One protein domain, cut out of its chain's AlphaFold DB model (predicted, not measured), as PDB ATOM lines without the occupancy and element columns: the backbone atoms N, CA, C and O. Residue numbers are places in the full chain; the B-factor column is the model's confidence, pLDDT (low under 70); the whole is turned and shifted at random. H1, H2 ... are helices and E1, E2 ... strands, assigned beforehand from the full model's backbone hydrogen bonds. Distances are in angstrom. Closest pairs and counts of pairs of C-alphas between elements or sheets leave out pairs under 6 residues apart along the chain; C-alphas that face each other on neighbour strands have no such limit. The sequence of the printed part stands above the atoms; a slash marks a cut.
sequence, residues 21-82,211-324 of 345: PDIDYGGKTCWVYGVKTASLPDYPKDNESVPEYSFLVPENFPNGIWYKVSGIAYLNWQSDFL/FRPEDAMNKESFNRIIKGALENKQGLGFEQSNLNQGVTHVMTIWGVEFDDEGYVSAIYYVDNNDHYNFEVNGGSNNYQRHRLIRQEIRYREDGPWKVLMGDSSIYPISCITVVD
ATOM      1  N   PRO A  21     166.427 199.008 171.932       75.94
ATOM      2  CA  PRO A  21     166.534 200.446 172.132       75.94
ATOM      3  C   PRO A  21     166.237 200.838 173.580       75.94
ATOM      4  O   PRO A  21     165.262 200.382 174.183       75.94
ATOM      5  N   ASP A  22     167.045 201.741 174.115       82.50
ATOM      6  CA  ASP A  22     166.957 202.199 175.493       82.50
ATOM      7  C   ASP A  22     166.461 203.642 175.522       82.50
ATOM      8  O   ASP A  22     167.215 204.619 175.581       82.50
ATOM      9  N   ILE A  23     165.141 203.761 175.446       82.75
ATOM     10  CA  ILE A  23     164.432 205.037 175.329       82.75
ATOM     11  C   ILE A  23     164.699 205.939 176.546       82.75
ATOM     12  O   ILE A  23     164.607 207.163 176.428       82.75
ATOM     13  N   ASP A  24     165.091 205.377 177.695       89.00
ATOM     14  CA  ASP A  24     165.443 206.168 178.872       89.00
ATOM     15  C   ASP A  24     166.706 207.000 178.638       89.00
ATOM     16  O   ASP A  24     166.840 208.058 179.250       89.00
ATOM     17  N   TYR A  25     167.596 206.607 177.728       92.75
ATOM     18  CA  TYR A  25     168.745 207.415 177.314       92.75
ATOM     19  C   TYR A  25     168.499 208.238 176.044       92.75
ATOM     20  O   TYR A  25     169.285 209.136 175.750       92.75
ATOM     21  N   GLY A  26     167.389 208.006 175.338       95.00
ATOM     22  CA  GLY A  26     167.063 208.638 174.059       95.00
ATOM     23  C   GLY A  26     167.245 210.164 174.038       95.00
ATOM     24  O   GLY A  26     166.600 210.893 174.800       95.00
ATOM     25  N   GLY A  27     168.127 210.662 173.167       94.12
ATOM     26  CA  GLY A  27     168.356 212.093 172.923       94.12
ATOM     27  C   GLY A  27     168.954 212.876 174.102       94.12
ATOM     28  O   GLY A  27     168.846 214.117 174.140       94.12
ATOM     29  N   LYS A  28     169.523 212.179 175.098       95.44
ATOM     30  CA  LYS A  28     170.126 212.782 176.295       95.44
ATOM     31  C   LYS A  28     171.610 213.081 176.108       95.44
ATOM     32  O   LYS A  28     172.333 212.369 175.421       95.44
ATOM     33  N   THR A  29     172.056 214.107 176.820       97.00
ATOM     34  CA  THR A  29     173.466 214.341 177.122       97.00
ATOM     35  C   THR A  29     173.699 213.929 178.568       97.00
ATOM     36  O   THR A  29     172.966 214.367 179.459       97.00
ATOM     37  N   CYS A  30     174.691 213.079 178.806       97.44
ATOM     38  CA  CYS A  30     175.059 212.619 180.138       97.44
ATOM     39  C   CYS A  30     176.537 212.896 180.385       97.44
ATOM     40  O   CYS A  30     177.377 212.666 179.520       97.44
ATOM     41  N   TRP A  31     176.854 213.366 181.582       98.19
ATOM     42  CA  TRP A  31     178.214 213.689 181.988       98.19
ATOM     43  C   TRP A  31     178.720 212.648 182.977       98.19
ATOM     44  O   TRP A  31     177.935 212.099 183.754       98.19
ATOM     45  N   VAL A  32     180.030 212.397 182.964       98.06
ATOM     46  CA  VAL A  32     180.692 211.639 184.027       98.06
ATOM     47  C   VAL A  32     180.368 212.299 185.364       98.06
ATOM     48  O   VAL A  32     180.277 213.526 185.476       98.06
ATOM     49  N   TYR A  33     180.141 211.473 186.380       96.38
ATOM     50  CA  TYR A  33     179.677 211.945 187.675       96.38
ATOM     51  C   TYR A  33     180.583 213.043 188.236       96.38
ATOM     52  O   TYR A  33     181.799 212.896 188.256       96.38
ATOM     53  N   GLY A  34     179.996 214.152 188.680       94.12
ATOM     54  CA  GLY A  34     180.742 215.290 189.216       94.12
ATOM     55  C   GLY A  34     181.321 216.261 188.190       94.12
ATOM     56  O   GLY A  34     181.742 217.336 188.597       94.12
ATOM     57  N   VAL A  35     181.284 215.951 186.889       95.69
ATOM     58  CA  VAL A  35     181.758 216.872 185.840       95.69
ATOM     59  C   VAL A  35     180.761 218.001 185.585       95.69
ATOM     60  O   VAL A  35     181.158 219.155 185.413       95.69
ATOM     61  N   LYS A  36     179.458 217.688 185.544       95.56
ATOM     62  CA  LYS A  36     178.416 218.670 185.225       95.56
ATOM     63  C   LYS A  36     178.214 219.644 186.382       95.56
ATOM     64  O   LYS A  36     177.622 219.304 187.403       95.56
ATOM     65  N   THR A  37     178.681 220.872 186.186       91.81
ATOM     66  CA  THR A  37     178.432 222.013 187.071       91.81
ATOM     67  C   THR A  37     177.386 222.948 186.466       91.81
ATOM     68  O   THR A  37     176.986 222.808 185.309       91.81
ATOM     69  N   ALA A  38     176.958 223.949 187.241       90.31
ATOM     70  CA  ALA A  38     176.019 224.973 186.777       90.31
ATOM     71  C   ALA A  38     176.527 225.825 185.612       90.31
ATOM     72  O   ALA A  38     175.723 226.396 184.874       90.31
ATOM     73  N   SER A  39     177.843 225.945 185.479       92.06
ATOM     74  CA  SER A  39     178.494 226.764 184.466       92.06
ATOM     75  C   SER A  39     178.911 225.974 183.233       92.06
ATOM     76  O   SER A  39     179.104 226.595 182.192       92.06
ATOM     77  N   LEU A  40     179.023 224.642 183.313       95.06
ATOM     78  CA  LEU A  40     179.415 223.807 182.178       95.06
ATOM     79  C   LEU A  40     178.275 223.728 181.142       95.06
ATOM     80  O   LEU A  40     177.239 223.111 181.424       95.06
ATOM     81  N   PRO A  41     178.424 224.309 179.935       95.44
ATOM     82  CA  PRO A  41     177.370 224.284 178.928       95.44
ATOM     83  C   PRO A  41     177.294 222.923 178.223       95.44
ATOM     84  O   PRO A  41     178.311 222.358 177.821       95.44
ATOM     85  N   ASP A  42     176.075 222.432 177.989       95.31
ATOM     86  CA  ASP A  42     175.875 221.336 177.034       95.31
ATOM     87  C   ASP A  42     176.125 221.828 175.605       95.31
ATOM     88  O   ASP A  42     175.975 223.019 175.303       95.31
ATOM     89  N   TYR A  43     176.492 220.908 174.714       95.94
ATOM     90  CA  TYR A  43     176.620 221.238 173.302       95.94
ATOM     91  C   TYR A  43     175.254 221.632 172.706       95.94
ATOM     92  O   TYR A  43     174.257 220.941 172.949       95.94
ATOM     93  N   PRO A  44     175.160 222.726 171.923       93.38
ATOM     94  CA  PRO A  44     173.893 223.144 171.328       93.38
ATOM     95  C   PRO A  44     173.314 222.098 170.366       93.38
ATOM     96  O   PRO A  44     173.941 221.727 169.375       93.38
ATOM     97  N   LYS A  45     172.071 221.662 170.624       87.25
ATOM     98  CA  LYS A  45     171.375 220.649 169.805       87.25
ATOM     99  C   LYS A  45     171.116 221.082 168.360       87.25
ATOM    100  O   LYS A  45     170.943 220.228 167.498       87.25
ATOM    101  N   ASP A  46     171.035 222.384 168.096       85.94
ATOM    102  CA  ASP A  46     170.798 222.909 166.749       85.94
ATOM    103  C   ASP A  46     172.049 222.855 165.861       85.94
ATOM    104  O   ASP A  46     171.907 222.941 164.644       85.94
ATOM    105  N   ASN A  47     173.245 222.676 166.443       82.38
ATOM    106  CA  ASN A  47     174.567 222.608 165.804       82.38
ATOM    107  C   ASN A  47     174.985 223.862 164.994       82.38
ATOM    108  O   ASN A  47     176.180 224.137 164.845       82.38
ATOM    109  N   GLU A  48     174.025 224.624 164.472       80.94
ATOM    110  CA  GLU A  48     174.178 225.835 163.667       80.94
ATOM    111  C   GLU A  48     174.540 227.061 164.512       80.94
ATOM    112  O   GLU A  48     175.158 227.993 163.994       80.94
ATOM    113  N   SER A  49     174.204 227.076 165.809       90.12
ATOM    114  CA  SER A  49     174.520 228.214 166.682       90.12
ATOM    115  C   SER A  49     175.989 228.264 167.117       90.12
ATOM    116  O   SER A  49     176.401 229.236 167.752       90.12
ATOM    117  N   VAL A  50     176.767 227.213 166.844       95.94
ATOM    118  CA  VAL A  50     178.162 227.093 167.280       95.94
ATOM    119  C   VAL A  50     179.070 227.839 166.296       95.94
ATOM    120  O   VAL A  50     179.129 227.455 165.126       95.94
ATOM    121  N   PRO A  51     179.782 228.899 166.726       95.19
ATOM    122  CA  PRO A  51     180.628 229.688 165.836       95.19
ATOM    123  C   PRO A  51     181.819 228.872 165.319       95.19
ATOM    124  O   PRO A  51     182.474 228.172 166.085       95.19
ATOM    125  N   GLU A  52     182.123 229.009 164.028       94.75
ATOM    126  CA  GLU A  52     183.284 228.399 163.370       94.75
ATOM    127  C   GLU A  52     184.406 229.431 163.212       94.75
ATOM    128  O   GLU A  52     184.180 230.556 162.752       94.75
ATOM    129  N   TYR A  53     185.624 229.023 163.549       91.88
ATOM    130  CA  TYR A  53     186.828 229.836 163.483       91.88
ATOM    131  C   TYR A  53     187.903 229.176 162.616       91.88
ATOM    132  O   TYR A  53     187.885 227.977 162.343       91.88
ATOM    133  N   SER A  54     188.863 229.983 162.170       88.00
ATOM    134  CA  SER A  54     190.043 229.480 161.468       88.00
ATOM    135  C   SER A  54     191.083 229.022 162.485       88.00
ATOM    136  O   SER A  54     191.187 229.597 163.562       88.00
ATOM    137  N   PHE A  55     191.931 228.061 162.121       78.88
ATOM    138  CA  PHE A  55     193.011 227.584 162.994       78.88
ATOM    139  C   PHE A  55     193.954 228.702 163.476       78.88
ATOM    140  O   PHE A  55     194.546 228.596 164.539       78.88
ATOM    141  N   LEU A  56     194.082 229.785 162.702       75.75
ATOM    142  CA  LEU A  56     194.973 230.910 163.010       75.75
ATOM    143  C   LEU A  56     194.257 232.134 163.602       75.75
ATOM    144  O   LEU A  56     194.913 233.137 163.881       75.75
ATOM    145  N   VAL A  57     192.921 232.124 163.683       78.81
ATOM    146  CA  VAL A  57     192.129 233.293 164.097       78.81
ATOM    147  C   VAL A  57     190.847 232.830 164.789       78.81
ATOM    148  O   VAL A  57     190.062 232.125 164.149       78.81
ATOM    149  N   PRO A  58     190.537 233.323 166.002       81.62
ATOM    150  CA  PRO A  58     191.172 234.433 166.731       81.62
ATOM    151  C   PRO A  58     192.507 234.073 167.402       81.62
ATOM    152  O   PRO A  58     192.883 232.915 167.462       81.62
ATOM    153  N   GLU A  59     193.214 235.086 167.922       80.12
ATOM    154  CA  GLU A  59     194.400 234.870 168.771       80.12
ATOM    155  C   GLU A  59     194.043 234.119 170.064       80.12
ATOM    156  O   GLU A  59     194.825 233.297 170.524       80.12
ATOM    157  N   ASN A  60     192.851 234.385 170.619       84.19
ATOM    158  CA  ASN A  60     192.264 233.645 171.735       84.19
ATOM    159  C   ASN A  60     190.860 233.165 171.355       84.19
ATOM    160  O   ASN A  60     190.001 233.983 171.005       84.19
ATOM    161  N   PHE A  61     190.620 231.862 171.449       88.81
ATOM    162  CA  PHE A  61     189.310 231.244 171.266       88.81
ATOM    163  C   PHE A  61     188.350 231.630 172.401       88.81
ATOM    164  O   PHE A  61     188.791 232.037 173.477       88.81
ATOM    165  N   PRO A  62     187.025 231.577 172.191       90.50
ATOM    166  CA  PRO A  62     186.083 232.022 173.208       90.50
ATOM    167  C   PRO A  62     186.063 231.092 174.434       90.50
ATOM    168  O   PRO A  62     186.260 229.884 174.328       90.50
ATOM    169  N   ASN A  63     185.794 231.671 175.606       91.00
ATOM    170  CA  ASN A  63     185.657 230.959 176.879       91.00
ATOM    171  C   ASN A  63     184.178 230.778 177.244       91.00
ATOM    172  O   ASN A  63     183.353 231.645 176.947       91.00
ATOM    173  N   GLY A  64     183.847 229.666 177.907       92.06
ATOM    174  CA  GLY A  64     182.496 229.389 178.413       92.06
ATOM    175  C   GLY A  64     181.434 229.096 177.345       92.06
ATOM    176  O   GLY A  64     180.258 228.967 177.680       92.06
ATOM    177  N   ILE A  65     181.820 228.987 176.071       94.62
ATOM    178  CA  ILE A  65     180.940 228.571 174.975       94.62
ATOM    179  C   ILE A  65     181.645 227.548 174.090       94.62
ATOM    180  O   ILE A  65     182.864 227.590 173.925       94.62
ATOM    181  N   TRP A  66     180.854 226.670 173.480       97.38
ATOM    182  CA  TRP A  66     181.324 225.801 172.410       97.38
ATOM    183  C   TRP A  66     181.674 226.619 171.165       97.38
ATOM    184  O   TRP A  66     180.979 227.580 170.822       97.38
ATOM    185  N   TYR A  67     182.724 226.210 170.465       95.62
ATOM    186  CA  TYR A  67     183.132 226.752 169.171       95.62
ATOM    187  C   TYR A  67     183.664 225.638 168.273       95.62
ATOM    188  O   TYR A  67     183.928 224.538 168.749       95.62
ATOM    189  N   LYS A  68     183.824 225.907 166.978       95.06
ATOM    190  CA  LYS A  68     184.386 224.956 166.021       95.06
ATOM    191  C   LYS A  68     185.653 225.465 165.362       95.06
ATOM    192  O   LYS A  68     185.788 226.665 165.113       95.06
ATOM    193  N   VAL A  69     186.540 224.532 165.037       92.06
ATOM    194  CA  VAL A  69     187.652 224.748 164.113       92.06
ATOM    195  C   VAL A  69     187.775 223.550 163.185       92.06
ATOM    196  O   VAL A  69     187.900 222.412 163.631       92.06
ATOM    197  N   SER A  70     187.766 223.811 161.879       90.12
ATOM    198  CA  SER A  70     187.747 222.768 160.845       90.12
ATOM    199  C   SER A  70     186.602 221.763 161.041       90.12
ATOM    200  O   SER A  70     186.762 220.572 160.784       90.12
ATOM    201  N   GLY A  71     185.448 222.246 161.514       90.12
ATOM    202  CA  GLY A  71     184.259 221.440 161.792       90.12
ATOM    203  C   GLY A  71     184.301 220.609 163.080       90.12
ATOM    204  O   GLY A  71     183.285 220.009 163.426       90.12
ATOM    205  N   ILE A  72     185.422 220.587 163.811       91.81
ATOM    206  CA  ILE A  72     185.538 219.907 165.111       91.81
ATOM    207  C   ILE A  72     185.150 220.892 166.209       91.81
ATOM    208  O   ILE A  72     185.571 222.047 166.168       91.81
ATOM    209  N   ALA A  73     184.333 220.452 167.166       96.25
ATOM    210  CA  ALA A  73     183.831 221.294 168.245       96.25
ATOM    211  C   ALA A  73     184.679 221.179 169.519       96.25
ATOM    212  O   ALA A  73     185.000 220.077 169.963       96.25
ATOM    213  N   TYR A  74     184.960 222.332 170.123       95.94
ATOM    214  CA  TYR A  74     185.820 222.509 171.286       95.94
ATOM    215  C   TYR A  74     185.148 223.393 172.342       95.94
ATOM    216  O   TYR A  74     184.356 224.285 172.015       95.94
ATOM    217  N   LEU A  75     185.514 223.176 173.602       95.88
ATOM    218  CA  LEU A  75     185.185 224.029 174.739       95.88
ATOM    219  C   LEU A  75     186.443 224.232 175.589       95.88
ATOM    220  O   LEU A  75     187.006 223.269 176.107       95.88
ATOM    221  N   ASN A  76     186.862 225.487 175.751       93.81
ATOM    222  CA  ASN A  76     188.011 225.825 176.590       93.81
ATOM    223  C   ASN A  76     187.705 225.579 178.068       93.81
ATOM    224  O   ASN A  76     186.614 225.912 178.550       93.81
ATOM    225  N   TRP A  77     188.698 225.063 178.788       93.19
ATOM    226  CA  TRP A  77     188.616 224.848 180.229       93.19
ATOM    227  C   TRP A  77     188.349 226.140 180.996       93.19
ATOM    228  O   TRP A  77     188.781 227.215 180.585       93.19
ATOM    229  N   GLN A  78     187.629 226.034 182.111       91.19
ATOM    230  CA  GLN A  78     187.395 227.116 183.066       91.19
ATOM    231  C   GLN A  78     187.618 226.584 184.485       91.19
ATOM    232  O   GLN A  78     187.357 225.416 184.754       91.19
ATOM    233  N   SER A  79     188.034 227.450 185.412       88.81
ATOM    234  CA  SER A  79     188.378 227.071 186.797       88.81
ATOM    235  C   SER A  79     187.269 226.414 187.620       88.81
ATOM    236  O   SER A  79     187.542 225.793 188.644       88.81
ATOM    237  N   ASP A  80     186.019 226.565 187.200       88.44
ATOM    238  CA  ASP A  80     184.841 225.965 187.816       88.44
ATOM    239  C   ASP A  80     184.297 224.763 187.025       88.44
ATOM    240  O   ASP A  80     183.246 224.217 187.371       88.44
ATOM    241  N   PHE A  81     185.000 224.333 185.975       92.19
ATOM    242  CA  PHE A  81     184.734 223.081 185.281       92.19
ATOM    243  C   PHE A  81     185.486 221.941 185.966       92.19
ATOM    244  O   PHE A  81     186.646 222.071 186.346       92.19
ATOM    245  N   LEU A  82     184.809 220.804 186.113       93.25
ATOM    246  CA  LEU A  82     185.332 219.631 186.819       93.25
ATOM    247  C   LEU A  82     185.689 218.491 185.859       93.25
ATOM    248  O   LEU A  82     185.544 217.316 186.186       93.25
ATOM    249  N   PHE A 211     189.631 199.512 186.252       97.19
ATOM    250  CA  PHE A 211     189.666 198.251 185.517       97.19
ATOM    251  C   PHE A 211     189.290 198.454 184.052       97.19
ATOM    252  O   PHE A 211     188.687 199.457 183.672       97.19
ATOM    253  N   ARG A 212     189.645 197.473 183.223       96.44
ATOM    254  CA  ARG A 212     189.284 197.422 181.805       96.44
ATOM    255  C   ARG A 212     188.323 196.260 181.589       96.44
ATOM    256  O   ARG A 212     188.704 195.131 181.899       96.44
ATOM    257  N   PRO A 213     187.094 196.500 181.106       94.38
ATOM    258  CA  PRO A 213     186.208 195.417 180.709       94.38
ATOM    259  C   PRO A 213     186.875 194.530 179.649       94.38
ATOM    260  O   PRO A 213     187.533 195.032 178.741       94.38
ATOM    261  N   GLU A 214     186.701 193.214 179.763       89.88
ATOM    262  CA  GLU A 214     187.301 192.235 178.839       89.88
ATOM    263  C   GLU A 214     186.542 192.125 177.504       89.88
ATOM    264  O   GLU A 214     187.008 191.475 176.567       89.88
ATOM    265  N   ASP A 215     185.360 192.740 177.415       88.25
ATOM    266  CA  ASP A 215     184.506 192.699 176.234       88.25
ATOM    267  C   ASP A 215     185.200 193.282 174.995       88.25
ATOM    268  O   ASP A 215     185.807 194.352 175.030       88.25
ATOM    269  N   ALA A 216     185.024 192.627 173.847       89.31
ATOM    270  CA  ALA A 216     185.397 193.224 172.570       89.31
ATOM    271  C   ALA A 216     184.536 194.468 172.297       89.31
ATOM    272  O   ALA A 216     183.315 194.425 172.466       89.31
ATOM    273  N   MET A 217     185.147 195.561 171.829       93.88
ATOM    274  CA  MET A 217     184.429 196.810 171.554       93.88
ATOM    275  C   MET A 217     183.513 196.694 170.333       93.88
ATOM    276  O   MET A 217     183.960 196.584 169.186       93.88
ATOM    277  N   ASN A 218     182.208 196.750 170.591       94.50
ATOM    278  CA  ASN A 218     181.137 196.788 169.604       94.50
ATOM    279  C   ASN A 218     179.985 197.675 170.101       94.50
ATOM    280  O   ASN A 218     180.070 198.240 171.190       94.50
ATOM    281  N   LYS A 219     178.931 197.833 169.288       95.25
ATOM    282  CA  LYS A 219     177.792 198.698 169.620       95.25
ATOM    283  C   LYS A 219     177.176 198.339 170.974       95.25
ATOM    284  O   LYS A 219     177.009 199.228 171.803       95.25
ATOM    285  N   GLU A 220     176.902 197.065 171.223       93.50
ATOM    286  CA  GLU A 220     176.298 196.597 172.472       93.50
ATOM    287  C   GLU A 220     177.230 196.804 173.672       93.50
ATOM    288  O   GLU A 220     176.855 197.468 174.641       93.50
ATOM    289  N   SER A 221     178.456 196.277 173.605       95.75
ATOM    290  CA  SER A 221     179.389 196.315 174.736       95.75
ATOM    291  C   SER A 221     179.777 197.744 175.105       95.75
ATOM    292  O   SER A 221     179.756 198.090 176.284       95.75
ATOM    293  N   PHE A 222     180.046 198.602 174.118       97.56
ATOM    294  CA  PHE A 222     180.373 200.007 174.354       97.56
ATOM    295  C   PHE A 222     179.220 200.738 175.045       97.56
ATOM    296  O   PHE A 222     179.427 201.379 176.074       97.56
ATOM    297  N   ASN A 223     177.990 200.578 174.552       97.69
ATOM    298  CA  ASN A 223     176.824 201.212 175.165       97.69
ATOM    299  C   ASN A 223     176.552 200.700 176.579       97.69
ATOM    300  O   ASN A 223     176.305 201.500 177.480       97.69
ATOM    301  N   ARG A 224     176.650 199.385 176.798       97.00
ATOM    302  CA  ARG A 224     176.482 198.777 178.121       97.00
ATOM    303  C   ARG A 224     177.529 199.279 179.116       97.00
ATOM    304  O   ARG A 224     177.180 199.584 180.252       97.00
ATOM    305  N   ILE A 225     178.796 199.370 178.707       98.00
ATOM    306  CA  ILE A 225     179.889 199.846 179.566       98.00
ATOM    307  C   ILE A 225     179.691 201.321 179.921       98.00
ATOM    308  O   ILE A 225     179.764 201.668 181.097       98.00
ATOM    309  N   ILE A 226     179.397 202.177 178.936       98.38
ATOM    310  CA  ILE A 226     179.187 203.612 179.171       98.38
ATOM    311  C   ILE A 226     177.994 203.846 180.101       98.38
ATOM    312  O   ILE A 226     178.125 204.564 181.090       98.38
ATOM    313  N   LYS A 227     176.844 203.212 179.840       97.88
ATOM    314  CA  LYS A 227     175.659 203.345 180.702       97.88
ATOM    315  C   LYS A 227     175.923 202.815 182.105       97.88
ATOM    316  O   LYS A 227     175.645 203.519 183.070       97.88
ATOM    317  N   GLY A 228     176.556 201.648 182.215       97.31
ATOM    318  CA  GLY A 228     176.958 201.084 183.500       97.31
ATOM    319  C   GLY A 228     177.862 202.032 184.290       97.31
ATOM    320  O   GLY A 228     177.626 202.245 185.477       97.31
ATOM    321  N   ALA A 229     178.842 202.666 183.645       98.06
ATOM    322  CA  ALA A 229     179.702 203.644 184.303       98.06
ATOM    323  C   ALA A 229     178.922 204.881 184.778       98.06
ATOM    324  O   ALA A 229     179.109 205.329 185.909       98.06
ATOM    325  N   LEU A 230     178.002 205.405 183.961       97.81
ATOM    326  CA  LEU A 230     177.150 206.540 184.333       97.81
ATOM    327  C   LEU A 230     176.237 206.205 185.525       97.81
ATOM    328  O   LEU A 230     176.157 206.983 186.477       97.81
ATOM    329  N   GLU A 231     175.587 205.040 185.508       96.94
ATOM    330  CA  GLU A 231     174.712 204.561 186.588       96.94
ATOM    331  C   GLU A 231     175.471 204.352 187.902       96.94
ATOM    332  O   GLU A 231     174.966 204.681 188.978       96.94
ATOM    333  N   ASN A 232     176.704 203.847 187.818       97.38
ATOM    334  CA  ASN A 232     177.551 203.559 188.975       97.38
ATOM    335  C   ASN A 232     178.464 204.728 189.373       97.38
ATOM    336  O   ASN A 232     179.300 204.572 190.261       97.38
ATOM    337  N   LYS A 233     178.286 205.914 188.770       97.19
ATOM    338  CA  LYS A 233     179.051 207.135 189.079       97.19
ATOM    339  C   LYS A 233     180.568 206.983 188.881       97.19
ATOM    340  O   LYS A 233     181.360 207.481 189.682       97.19
ATOM    341  N   GLN A 234     180.966 206.287 187.823       98.50
ATOM    342  CA  GLN A 234     182.352 205.931 187.535       98.50
ATOM    343  C   GLN A 234     182.984 206.875 186.500       98.50
ATOM    344  O   GLN A 234     182.300 207.432 185.639       98.50
ATOM    345  N   GLY A 235     184.302 207.047 186.594       98.69
ATOM    346  CA  GLY A 235     185.123 207.763 185.620       98.69
ATOM    347  C   GLY A 235     185.404 206.905 184.387       98.69
ATOM    348  O   GLY A 235     185.370 205.674 184.465       98.69
ATOM    349  N   LEU A 236     185.690 207.555 183.255       98.88
ATOM    350  CA  LEU A 236     185.849 206.904 181.952       98.88
ATOM    351  C   LEU A 236     187.156 207.319 181.258       98.88
ATOM    352  O   LEU A 236     187.305 208.448 180.801       98.88
ATOM    353  N   GLY A 237     188.090 206.380 181.137       98.75
ATOM    354  CA  GLY A 237     189.218 206.444 180.204       98.75
ATOM    355  C   GLY A 237     188.923 205.636 178.944       98.75
ATOM    356  O   GLY A 237     188.034 204.781 178.939       98.75
ATOM    357  N   PHE A 238     189.655 205.873 177.863       98.50
ATOM    358  CA  PHE A 238     189.545 205.053 176.659       98.50
ATOM    359  C   PHE A 238     190.843 205.001 175.868       98.50
ATOM    360  O   PHE A 238     191.687 205.892 175.957       98.50
ATOM    361  N   GLU A 239     190.970 203.955 175.058       97.62
ATOM    362  CA  GLU A 239     192.031 203.841 174.068       97.62
ATOM    363  C   GLU A 239     191.457 204.002 172.665       97.62
ATOM    364  O   GLU A 239     190.542 203.280 172.256       97.62
ATOM    365  N   GLN A 240     192.033 204.928 171.909       97.31
ATOM    366  CA  GLN A 240     191.871 205.003 170.467       97.31
ATOM    367  C   GLN A 240     193.043 204.274 169.805       97.31
ATOM    368  O   GLN A 240     194.203 204.525 170.118       97.31
ATOM    369  N   SER A 241     192.769 203.376 168.863       96.12
ATOM    370  CA  SER A 241     193.818 202.777 168.032       96.12
ATOM    371  C   SER A 241     193.976 203.540 166.721       96.12
ATOM    372  O   SER A 241     192.987 203.886 166.087       96.12
ATOM    373  N   ASN A 242     195.208 203.727 166.249       95.12
ATOM    374  CA  ASN A 242     195.488 204.135 164.874       95.12
ATOM    375  C   ASN A 242     195.856 202.902 164.042       95.12
ATOM    376  O   ASN A 242     196.978 202.396 164.113       95.12
ATOM    377  N   LEU A 243     194.920 202.434 163.214       92.12
ATOM    378  CA  LEU A 243     195.088 201.197 162.441       92.12
ATOM    379  C   LEU A 243     196.185 201.274 161.370       92.12
ATOM    380  O   LEU A 243     196.709 200.239 160.966       92.12
ATOM    381  N   ASN A 244     196.550 202.477 160.917       92.56
ATOM    382  CA  ASN A 244     197.618 202.651 159.931       92.56
ATOM    383  C   ASN A 244     199.010 202.597 160.567       92.56
ATOM    384  O   ASN A 244     199.963 202.168 159.922       92.56
ATOM    385  N   GLN A 245     199.131 203.062 161.810       90.19
ATOM    386  CA  GLN A 245     200.407 203.146 162.523       90.19
ATOM    387  C   GLN A 245     200.626 201.982 163.496       90.19
ATOM    388  O   GLN A 245     201.759 201.743 163.904       90.19
ATOM    389  N   GLY A 246     199.572 201.242 163.853       90.38
ATOM    390  CA  GLY A 246     199.656 200.156 164.831       90.38
ATOM    391  C   GLY A 246     199.961 200.648 166.247       90.38
ATOM    392  O   GLY A 246     200.566 199.915 167.023       90.38
ATOM    393  N   VAL A 247     199.569 201.885 166.567       91.75
ATOM    394  CA  VAL A 247     199.753 202.515 167.883       91.75
ATOM    395  C   VAL A 247     198.402 202.783 168.538       91.75
ATOM    396  O   VAL A 247     197.378 202.867 167.854       91.75
ATOM    397  N   THR A 248     198.404 202.915 169.858       94.94
ATOM    398  CA  THR A 248     197.242 203.321 170.651       94.94
ATOM    399  C   THR A 248     197.491 204.667 171.313       94.94
ATOM    400  O   THR A 248     198.634 205.061 171.547       94.94
ATOM    401  N   HIS A 249     196.404 205.367 171.611       97.56
ATOM    402  CA  HIS A 249     196.399 206.640 172.309       97.56
ATOM    403  C   HIS A 249     195.375 206.589 173.438       97.56
ATOM    404  O   HIS A 249     194.215 206.254 173.198       97.56
ATOM    405  N   VAL A 250     195.820 206.864 174.662       98.25
ATOM    406  CA  VAL A 250     194.990 206.807 175.869       98.25
ATOM    407  C   VAL A 250     194.503 208.210 176.204       98.25
ATOM    408  O   VAL A 250     195.308 209.139 176.265       98.25
ATOM    409  N   MET A 251     193.198 208.362 176.411       98.62
ATOM    410  CA  MET A 251     192.511 209.639 176.617       98.62
ATOM    411  C   MET A 251     191.362 209.478 177.624       98.62
ATOM    412  O   MET A 251     191.072 208.370 178.082       98.62
ATOM    413  N   THR A 252     190.690 210.575 177.971       98.81
ATOM    414  CA  THR A 252     189.630 210.585 178.996       98.81
ATOM    415  C   THR A 252     188.311 211.078 178.417       98.81
ATOM    416  O   THR A 252     188.289 212.098 177.735       98.81
ATOM    417  N   ILE A 253     187.215 210.368 178.698       98.88
ATOM    418  CA  ILE A 253     185.842 210.766 178.361       98.88
ATOM    419  C   ILE A 253     185.233 211.460 179.579       98.88
ATOM    420  O   ILE A 253     185.241 210.916 180.680       98.88
ATOM    421  N   TRP A 254     184.637 212.629 179.368       98.81
ATOM    422  CA  TRP A 254     183.963 213.413 180.404       98.81
ATOM    423  C   TRP A 254     182.448 213.487 180.232       98.81
ATOM    424  O   TRP A 254     181.731 213.821 181.174       98.81
ATOM    425  N   GLY A 255     181.935 213.112 179.064       98.50
ATOM    426  CA  GLY A 255     180.504 212.967 178.836       98.50
ATOM    427  C   GLY A 255     180.198 212.289 177.511       98.50
ATOM    428  O   GLY A 255     181.090 212.042 176.701       98.50
ATOM    429  N   VAL A 256     178.918 212.030 177.281       98.56
ATOM    430  CA  VAL A 256     178.396 211.383 176.081       98.56
ATOM    431  C   VAL A 256     177.054 211.983 175.669       98.56
ATOM    432  O   VAL A 256     176.285 212.476 176.499       98.56
ATOM    433  N   GLU A 257     176.757 211.914 174.380       98.31
ATOM    434  CA  GLU A 257     175.418 212.106 173.827       98.31
ATOM    435  C   GLU A 257     174.861 210.755 173.399       98.31
ATOM    436  O   GLU A 257     175.609 209.900 172.922       98.31
ATOM    437  N   PHE A 258     173.553 210.585 173.536       98.00
ATOM    438  CA  PHE A 258     172.818 209.436 173.031       98.00
ATOM    439  C   PHE A 258     171.894 209.863 171.884       98.00
ATOM    440  O   PHE A 258     171.298 210.943 171.928       98.00
ATOM    441  N   ASP A 259     171.776 209.029 170.852       96.44
ATOM    442  CA  ASP A 259     170.755 209.172 169.812       96.44
ATOM    443  C   ASP A 259     169.345 208.878 170.357       96.44
ATOM    444  O   ASP A 259     169.167 208.561 171.533       96.44
ATOM    445  N   ASP A 260     168.322 209.009 169.512       95.56
ATOM    446  CA  ASP A 260     166.922 208.795 169.901       95.56
ATOM    447  C   ASP A 260     166.624 207.346 170.335       95.56
ATOM    448  O   ASP A 260     165.646 207.109 171.046       95.56
ATOM    449  N   GLU A 261     167.461 206.383 169.940       95.25
ATOM    450  CA  GLU A 261     167.363 204.970 170.326       95.25
ATOM    451  C   GLU A 261     168.136 204.663 171.621       95.25
ATOM    452  O   GLU A 261     168.055 203.550 172.145       95.25
ATOM    453  N   GLY A 262     168.857 205.645 172.167       96.44
ATOM    454  CA  GLY A 262     169.632 205.497 173.390       96.44
ATOM    455  C   GLY A 262     171.010 204.879 173.173       96.44
ATOM    456  O   GLY A 262     171.564 204.317 174.124       96.44
ATOM    457  N   TYR A 263     171.572 204.963 171.965       97.44
ATOM    458  CA  TYR A 263     172.960 204.595 171.689       97.44
ATOM    459  C   TYR A 263     173.878 205.809 171.716       97.44
ATOM    460  O   TYR A 263     173.516 206.873 171.228       97.44
ATOM    461  N   VAL A 264     175.093 205.653 172.241       98.31
ATOM    462  CA  VAL A 264     176.100 206.716 172.267       98.31
ATOM    463  C   VAL A 264     176.364 207.188 170.838       98.31
ATOM    464  O   VAL A 264     176.820 206.410 169.999       98.31
ATOM    465  N   SER A 265     176.081 208.459 170.580       97.88
ATOM    466  CA  SER A 265     176.189 209.121 169.278       97.88
ATOM    467  C   SER A 265     177.340 210.123 169.228       97.88
ATOM    468  O   SER A 265     177.855 210.418 168.150       97.88
ATOM    469  N   ALA A 266     177.798 210.609 170.382       98.31
ATOM    470  CA  ALA A 266     179.015 211.397 170.517       98.31
ATOM    471  C   ALA A 266     179.646 211.214 171.902       98.31
ATOM    472  O   ALA A 266     178.962 210.881 172.870       98.31
ATOM    473  N   ILE A 267     180.947 211.474 171.999       98.75
ATOM    474  CA  ILE A 267     181.681 211.600 173.259       98.75
ATOM    475  C   ILE A 267     182.254 213.008 173.400       98.75
ATOM    476  O   ILE A 267     182.603 213.651 172.407       98.75
ATOM    477  N   TYR A 268     182.388 213.456 174.643       98.75
ATOM    478  CA  TYR A 268     183.184 214.615 175.019       98.75
ATOM    479  C   TYR A 268     184.454 214.118 175.688       98.75
ATOM    480  O   TYR A 268     184.372 213.463 176.729       98.75
ATOM    481  N   TYR A 269     185.608 214.388 175.094       98.81
ATOM    482  CA  TYR A 269     186.885 213.853 175.550       98.81
ATOM    483  C   TYR A 269     187.988 214.904 175.497       98.81
ATOM    484  O   TYR A 269     187.818 215.949 174.877       98.81
ATOM    485  N   VAL A 270     189.104 214.622 176.155       98.31
ATOM    486  CA  VAL A 270     190.313 215.455 176.119       98.31
ATOM    487  C   VAL A 270     191.472 214.685 175.492       98.31
ATOM    488  O   VAL A 270     191.557 213.460 175.655       98.31
ATOM    489  N   ASP A 271     192.344 215.383 174.767       97.38
ATOM    490  CA  ASP A 271     193.474 214.797 174.044       97.38
ATOM    491  C   ASP A 271     194.793 215.366 174.567       97.38
ATOM    492  O   ASP A 271     195.209 216.441 174.169       97.38
ATOM    493  N   ASN A 272     195.513 214.578 175.364       95.88
ATOM    494  CA  ASN A 272     196.787 214.987 175.964       95.88
ATOM    495  C   ASN A 272     197.935 215.263 174.969       95.88
ATOM    496  O   ASN A 272     199.044 215.580 175.398       95.88
ATOM    497  N   ASN A 273     197.718 215.117 173.657       94.88
ATOM    498  CA  ASN A 273     198.657 215.569 172.630       94.88
ATOM    499  C   ASN A 273     198.324 216.971 172.078       94.88
ATOM    500  O   ASN A 273     199.019 217.430 171.167       94.88
ATOM    501  N   ASP A 274     197.257 217.631 172.543       90.81
ATOM    502  CA  ASP A 274     196.709 218.838 171.916       90.81
ATOM    503  C   ASP A 274     197.205 220.172 172.506       90.81
ATOM    504  O   ASP A 274     196.849 221.228 171.965       90.81
ATOM    505  N   HIS A 275     198.105 220.126 173.498       87.94
ATOM    506  CA  HIS A 275     198.801 221.272 174.106       87.94
ATOM    507  C   HIS A 275     199.145 222.376 173.098       87.94
ATOM    508  O   HIS A 275     198.760 223.535 173.259       87.94
ATOM    509  N   TYR A 276     199.868 222.006 172.035       85.06
ATOM    510  CA  TYR A 276     200.395 222.935 171.029       85.06
ATOM    511  C   TYR A 276     199.450 223.150 169.849       85.06
ATOM    512  O   TYR A 276     199.717 223.975 168.966       85.06
ATOM    513  N   ASN A 277     198.328 222.425 169.803       82.19
ATOM    514  CA  ASN A 277     197.307 222.714 168.813       82.19
ATOM    515  C   ASN A 277     196.806 224.140 169.066       82.19
ATOM    516  O   ASN A 277     196.665 224.570 170.204       82.19
ATOM    517  N   PHE A 278     196.547 224.887 167.993       78.44
ATOM    518  CA  PHE A 278     196.043 226.265 168.033       78.44
ATOM    519  C   PHE A 278     196.993 227.334 168.602       78.44
ATOM    520  O   PHE A 278     196.586 228.493 168.720       78.44
ATOM    521  N   GLU A 279     198.263 227.016 168.874       73.50
ATOM    522  CA  GLU A 279     199.263 228.055 169.123       73.50
ATOM    523  C   GLU A 279     199.463 228.933 167.878       73.50
ATOM    524  O   GLU A 279     199.746 228.464 166.769       73.50
ATOM    525  N   VAL A 280     199.345 230.251 168.056       66.19
ATOM    526  CA  VAL A 280     199.590 231.226 166.990       66.19
ATOM    527  C   VAL A 280     201.011 231.763 167.128       66.19
ATOM    528  O   VAL A 280     201.311 232.536 168.035       66.19
ATOM    529  N   ASN A 281     201.891 231.390 166.193       62.56
ATOM    530  CA  ASN A 281     203.278 231.864 166.150       62.56
ATOM    531  C   ASN A 281     203.370 233.403 166.208       62.56
ATOM    532  O   ASN A 281     202.879 234.099 165.317       62.56
ATOM    533  N   GLY A 282     204.052 233.927 167.231       62.03
ATOM    534  CA  GLY A 282     204.207 235.370 167.463       62.03
ATOM    535  C   GLY A 282     203.006 236.050 168.134       62.03
ATOM    536  O   GLY A 282     203.022 237.274 168.275       62.03
ATOM    537  N   GLY A 283     201.988 235.283 168.533       62.03
ATOM    538  CA  GLY A 283     200.902 235.735 169.398       62.03
ATOM    539  C   GLY A 283     201.353 235.922 170.849       62.03
ATOM    540  O   GLY A 283     202.406 235.446 171.267       62.03
ATOM    541  N   SER A 284     200.541 236.646 171.610       63.56
ATOM    542  CA  SER A 284     200.684 236.856 173.056       63.56
ATOM    543  C   SER A 284     199.828 235.892 173.887       63.56
ATOM    544  O   SER A 284     199.711 236.066 175.101       63.56
ATOM    545  N   ASN A 285     199.184 234.918 173.231       63.44
ATOM    546  CA  ASN A 285     198.366 233.909 173.887       63.44
ATOM    547  C   ASN A 285     199.279 232.903 174.583       63.44
ATOM    548  O   ASN A 285     200.083 232.234 173.940       63.44
ATOM    549  N   ASN A 286     199.160 232.821 175.900       58.19
ATOM    550  CA  ASN A 286     200.084 232.049 176.709       58.19
ATOM    551  C   ASN A 286     199.448 230.760 177.283       58.19
ATOM    552  O   ASN A 286     200.197 229.940 177.815       58.19
ATOM    553  N   TYR A 287     198.113 230.568 177.228       61.72
ATOM    554  CA  TYR A 287     197.446 229.648 178.180       61.72
ATOM    555  C   TYR A 287     196.155 228.927 177.726       61.72
ATOM    556  O   TYR A 287     195.510 228.298 178.554       61.72
ATOM    557  N   GLN A 288     195.733 228.946 176.454       77.12
ATOM    558  CA  GLN A 288     194.563 228.137 176.040       77.12
ATOM    559  C   GLN A 288     194.952 226.700 175.695       77.12
ATOM    560  O   GLN A 288     194.918 226.328 174.525       77.12
ATOM    561  N   ARG A 289     195.360 225.926 176.703       81.12
ATOM    562  CA  ARG A 289     195.918 224.573 176.535       81.12
ATOM    563  C   ARG A 289     194.832 223.503 176.579       81.12
ATOM    564  O   ARG A 289     194.683 222.757 175.630       81.12
ATOM    565  N   HIS A 290     193.979 223.577 177.594       91.00
ATOM    566  CA  HIS A 290     193.010 222.533 177.910       91.00
ATOM    567  C   HIS A 290     191.683 222.684 177.169       91.00
ATOM    568  O   HIS A 290     191.007 223.725 177.279       91.00
ATOM    569  N   ARG A 291     191.273 221.633 176.453       93.00
ATOM    570  CA  ARG A 291     190.080 221.668 175.600       93.00
ATOM    571  C   ARG A 291     189.299 220.374 175.654       93.00
ATOM    572  O   ARG A 291     189.766 219.301 175.296       93.00
ATOM    573  N   LEU A 292     188.019 220.520 175.961       97.38
ATOM    574  CA  LEU A 292     187.064 219.448 175.784       97.38
ATOM    575  C   LEU A 292     186.628 219.386 174.317       97.38
ATOM    576  O   LEU A 292     186.140 220.372 173.763       97.38
ATOM    577  N   ILE A 293     186.771 218.220 173.701       98.00
ATOM    578  CA  ILE A 293     186.492 217.945 172.292       98.00
ATOM    579  C   ILE A 293     185.203 217.136 172.190       98.00
ATOM    580  O   ILE A 293     185.078 216.084 172.816       98.00
ATOM    581  N   ARG A 294     184.250 217.579 171.365       98.06
ATOM    582  CA  ARG A 294     183.086 216.761 170.992       98.06
ATOM    583  C   ARG A 294     183.403 215.965 169.731       98.06
ATOM    584  O   ARG A 294     183.693 216.549 168.687       98.06
ATOM    585  N   GLN A 295     183.242 214.648 169.795       97.44
ATOM    586  CA  GLN A 295     183.462 213.745 168.671       97.44
ATOM    587  C   GLN A 295     182.303 212.775 168.496       97.44
ATOM    588  O   GLN A 295     181.952 212.034 169.408       97.44
ATOM    589  N   GLU A 296     181.737 212.753 167.292       97.25
ATOM    590  CA  GLU A 296     180.686 211.803 166.924       97.25
ATOM    591  C   GLU A 296     181.210 210.367 166.923       97.25
ATOM    592  O   GLU A 296     182.362 210.121 166.553       97.25
ATOM    593  N   ILE A 297     180.353 209.431 167.321       97.94
ATOM    594  CA  ILE A 297     180.614 207.997 167.341       97.94
ATOM    595  C   ILE A 297     179.765 207.321 166.276       97.94
ATOM    596  O   ILE A 297     178.568 207.568 166.147       97.94
ATOM    597  N   ARG A 298     180.397 206.421 165.526       96.50
ATOM    598  CA  ARG A 298     179.734 205.619 164.504       96.50
ATOM    599  C   ARG A 298     180.014 204.145 164.716       96.50
ATOM    600  O   ARG A 298     181.140 203.743 165.007       96.50
ATOM    601  N   TYR A 299     178.991 203.337 164.483       95.88
ATOM    602  CA  TYR A 299     179.082 201.887 164.554       95.88
ATOM    603  C   TYR A 299     179.185 201.281 163.157       95.88
ATOM    604  O   TYR A 299     178.643 201.817 162.186       95.88
ATOM    605  N   ARG A 300     179.894 200.158 163.040       92.19
ATOM    606  CA  ARG A 300     179.840 199.295 161.853       92.19
ATOM    607  C   ARG A 300     179.703 197.836 162.261       92.19
ATOM    608  O   ARG A 300     180.320 197.407 163.231       92.19
ATOM    609  N   GLU A 301     178.949 197.087 161.467       86.56
ATOM    610  CA  GLU A 301     178.691 195.663 161.706       86.56
ATOM    611  C   GLU A 301     179.899 194.782 161.389       86.56
ATOM    612  O   GLU A 301     180.221 193.841 162.123       86.56
ATOM    613  N   ASP A 302     180.605 195.125 160.312       86.12
ATOM    614  CA  ASP A 302     181.671 194.305 159.760       86.12
ATOM    615  C   ASP A 302     183.048 194.627 160.352       86.12
ATOM    616  O   ASP A 302     183.433 195.783 160.564       86.12
ATOM    617  N   GLY A 303     183.851 193.574 160.502       85.69
ATOM    618  CA  GLY A 303     185.248 193.655 160.917       85.69
ATOM    619  C   GLY A 303     185.455 193.730 162.436       85.69
ATOM    620  O   GLY A 303     184.502 193.777 163.210       85.69
ATOM    621  N   PRO A 304     186.725 193.712 162.885       85.38
ATOM    622  CA  PRO A 304     187.059 193.636 164.310       85.38
ATOM    623  C   PRO A 304     186.934 194.973 165.059       85.38
ATOM    624  O   PRO A 304     186.949 194.990 166.281       85.38
ATOM    625  N   TRP A 305     186.822 196.095 164.345       91.75
ATOM    626  CA  TRP A 305     186.910 197.447 164.907       91.75
ATOM    627  C   TRP A 305     185.588 198.186 164.737       91.75
ATOM    628  O   TRP A 305     185.420 198.898 163.746       91.75
ATOM    629  N   LYS A 306     184.640 197.978 165.651       95.12
ATOM    630  CA  LYS A 306     183.225 198.292 165.403       95.12
ATOM    631  C   LYS A 306     182.735 199.636 165.947       95.12
ATOM    632  O   LYS A 306     181.677 200.082 165.521       95.12
ATOM    633  N   VAL A 307     183.496 200.289 166.824       97.31
ATOM    634  CA  VAL A 307     183.177 201.610 167.395       97.31
ATOM    635  C   VAL A 307     184.188 202.620 166.868       97.31
ATOM    636  O   VAL A 307     185.380 202.457 167.113       97.31
ATOM    637  N   LEU A 308     183.747 203.617 166.102       97.25
ATOM    638  CA  LEU A 308     184.614 204.539 165.360       97.25
ATOM    639  C   LEU A 308     184.426 205.982 165.805       97.25
ATOM    640  O   LEU A 308     183.294 206.439 165.953       97.25
ATOM    641  N   MET A 309     185.541 206.701 165.940       96.56
ATOM    642  CA  MET A 309     185.543 208.144 166.155       96.56
ATOM    643  C   MET A 309     185.413 208.878 164.816       96.56
ATOM    644  O   MET A 309     186.290 208.809 163.949       96.56
ATOM    645  N   GLY A 310     184.297 209.582 164.664       93.06
ATOM    646  CA  GLY A 310     183.949 210.391 163.505       93.06
ATOM    647  C   GLY A 310     183.810 209.596 162.211       93.06
ATOM    648  O   GLY A 310     183.491 208.401 162.174       93.06
ATOM    649  N   ASP A 311     184.104 210.273 161.107       89.94
ATOM    650  CA  ASP A 311     184.041 209.679 159.770       89.94
ATOM    651  C   ASP A 311     185.258 208.802 159.437       89.94
ATOM    652  O   ASP A 311     185.306 208.151 158.390       89.94
ATOM    653  N   SER A 312     186.237 208.717 160.341       87.00
ATOM    654  CA  SER A 312     187.422 207.885 160.154       87.00
ATOM    655  C   SER A 312     187.087 206.393 160.207       87.00
ATOM    656  O   SER A 312     186.320 205.917 161.042       87.00
ATOM    657  N   SER A 313     187.714 205.608 159.331       89.00
ATOM    658  CA  SER A 313     187.698 204.140 159.406       89.00
ATOM    659  C   SER A 313     188.916 203.557 160.130       89.00
ATOM    660  O   SER A 313     188.989 202.332 160.277       89.00
ATOM    661  N   ILE A 314     189.871 204.413 160.519       93.25
ATOM    662  CA  ILE A 314     191.189 204.036 161.055       93.25
ATOM    663  C   ILE A 314     191.379 204.392 162.534       93.25
ATOM    664  O   ILE A 314     192.424 204.051 163.079       93.25
ATOM    665  N   TYR A 315     190.388 205.043 163.153       95.88
ATOM    666  CA  TYR A 315     190.410 205.476 164.553       95.88
ATOM    667  C   TYR A 315     189.285 204.835 165.378       95.88
ATOM    668  O   TYR A 315     188.336 205.525 165.763       95.88
ATOM    669  N   PRO A 316     189.311 203.509 165.602       97.19
ATOM    670  CA  PRO A 316     188.368 202.886 166.511       97.19
ATOM    671  C   PRO A 316     188.692 203.161 167.978       97.19
ATOM    672  O   PRO A 316     189.862 203.259 168.353       97.19
ATOM    673  N   ILE A 317     187.645 203.173 168.800       97.56
ATOM    674  CA  ILE A 317     187.769 202.957 170.242       97.56
ATOM    675  C   ILE A 317     187.986 201.460 170.448       97.56
ATOM    676  O   ILE A 317     187.153 200.639 170.051       97.56
ATOM    677  N   SER A 318     189.133 201.101 171.013       94.88
ATOM    678  CA  SER A 318     189.559 199.710 171.180       94.88
ATOM    679  C   SER A 318     189.428 199.204 172.611       94.88
ATOM    680  O   SER A 318     189.353 197.993 172.808       94.88
ATOM    681  N   CYS A 319     189.358 200.105 173.590       95.88
ATOM    682  CA  CYS A 319     189.245 199.765 175.002       95.88
ATOM    683  C   CYS A 319     188.598 200.912 175.790       95.88
ATOM    684  O   CYS A 319     188.735 202.077 175.412       95.88
ATOM    685  N   ILE A 320     187.945 200.573 176.903       98.19
ATOM    686  CA  ILE A 320     187.458 201.514 177.915       98.19
ATOM    687  C   ILE A 320     188.113 201.171 179.249       98.19
ATOM    688  O   ILE A 320     188.204 200.004 179.625       98.19
ATOM    689  N   THR A 321     188.534 202.196 179.974       98.56
ATOM    690  CA  THR A 321     188.929 202.104 181.378       98.56
ATOM    691  C   THR A 321     187.808 202.691 182.221       98.56
ATOM    692  O   THR A 321     187.317 203.782 181.942       98.56
ATOM    693  N   VAL A 322     187.404 201.975 183.264       98.69
ATOM    694  CA  VAL A 322     186.376 202.405 184.214       98.69
ATOM    695  C   VAL A 322     187.030 202.620 185.571       98.69
ATOM    696  O   VAL A 322     187.811 201.774 186.004       98.69
ATOM    697  N   VAL A 323     186.718 203.734 186.240       98.81
ATOM    698  CA  VAL A 323     187.302 204.104 187.541       98.81
ATOM    699  C   VAL A 323     186.210 204.304 188.578       98.81
ATOM    700  O   VAL A 323     185.357 205.176 188.438       98.81
ATOM    701  N   ASP A 324     186.242 203.514 189.642       98.50
ATOM    702  CA  ASP A 324     185.271 203.596 190.728       98.50
ATOM    703  C   ASP A 324     185.701 204.608 191.798       98.50
ATOM    704  O   ASP A 324     186.879 204.725 192.112       98.50
TER     705      ASP A 324
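What this domain is: This is residues 21 to 82 and 211 to 324 of the 345 residues of the protein "Mac-1 domain-containing protein" of Alistipes sp. An66 (UniProt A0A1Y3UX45). Amid loops with little regular structure, a strongly twisted, branched antiparallel sheet wraps partly round H1; hairpin E2 and E3 lies toward the far end. The 176 printed residues, under half in named elements, hold nine strands, H1 after E3: mostly strand. The whole is compact, radius of gyration of the C-alphas 16.4 A, spanning 47 by 40 by 31 A.

How they stand to each other: Start at E1, residues 29-31, whose N 30 is 2.9 A from O 256 of E5, residues 247-258, within hydrogen-bond range. H1, residues 219-231, every O i to N i+4 pair within range, is on the sheet. E4, residues 235-242, E5, E6, 264-270, E7, 291-299, and E8, 307-309, form a meander, antiparallel neighbours in turn.

Where its parts are: Find E1 beginning at C-alpha 29 (173.466, 214.341, 177.122). E2 is residues 67-69, E3 72-76; E5 measures 28.3 A. E9, residues 317-323, ends at C-alpha 323 (187.302, 204.104, 187.541).

The domain as a whole: Residues 83-210 are cut out, 21.9 A between C-alphas 82 and 211; links E1 to E2 and E6 to E7 are long; residues 280-287 have pLDDT under 70.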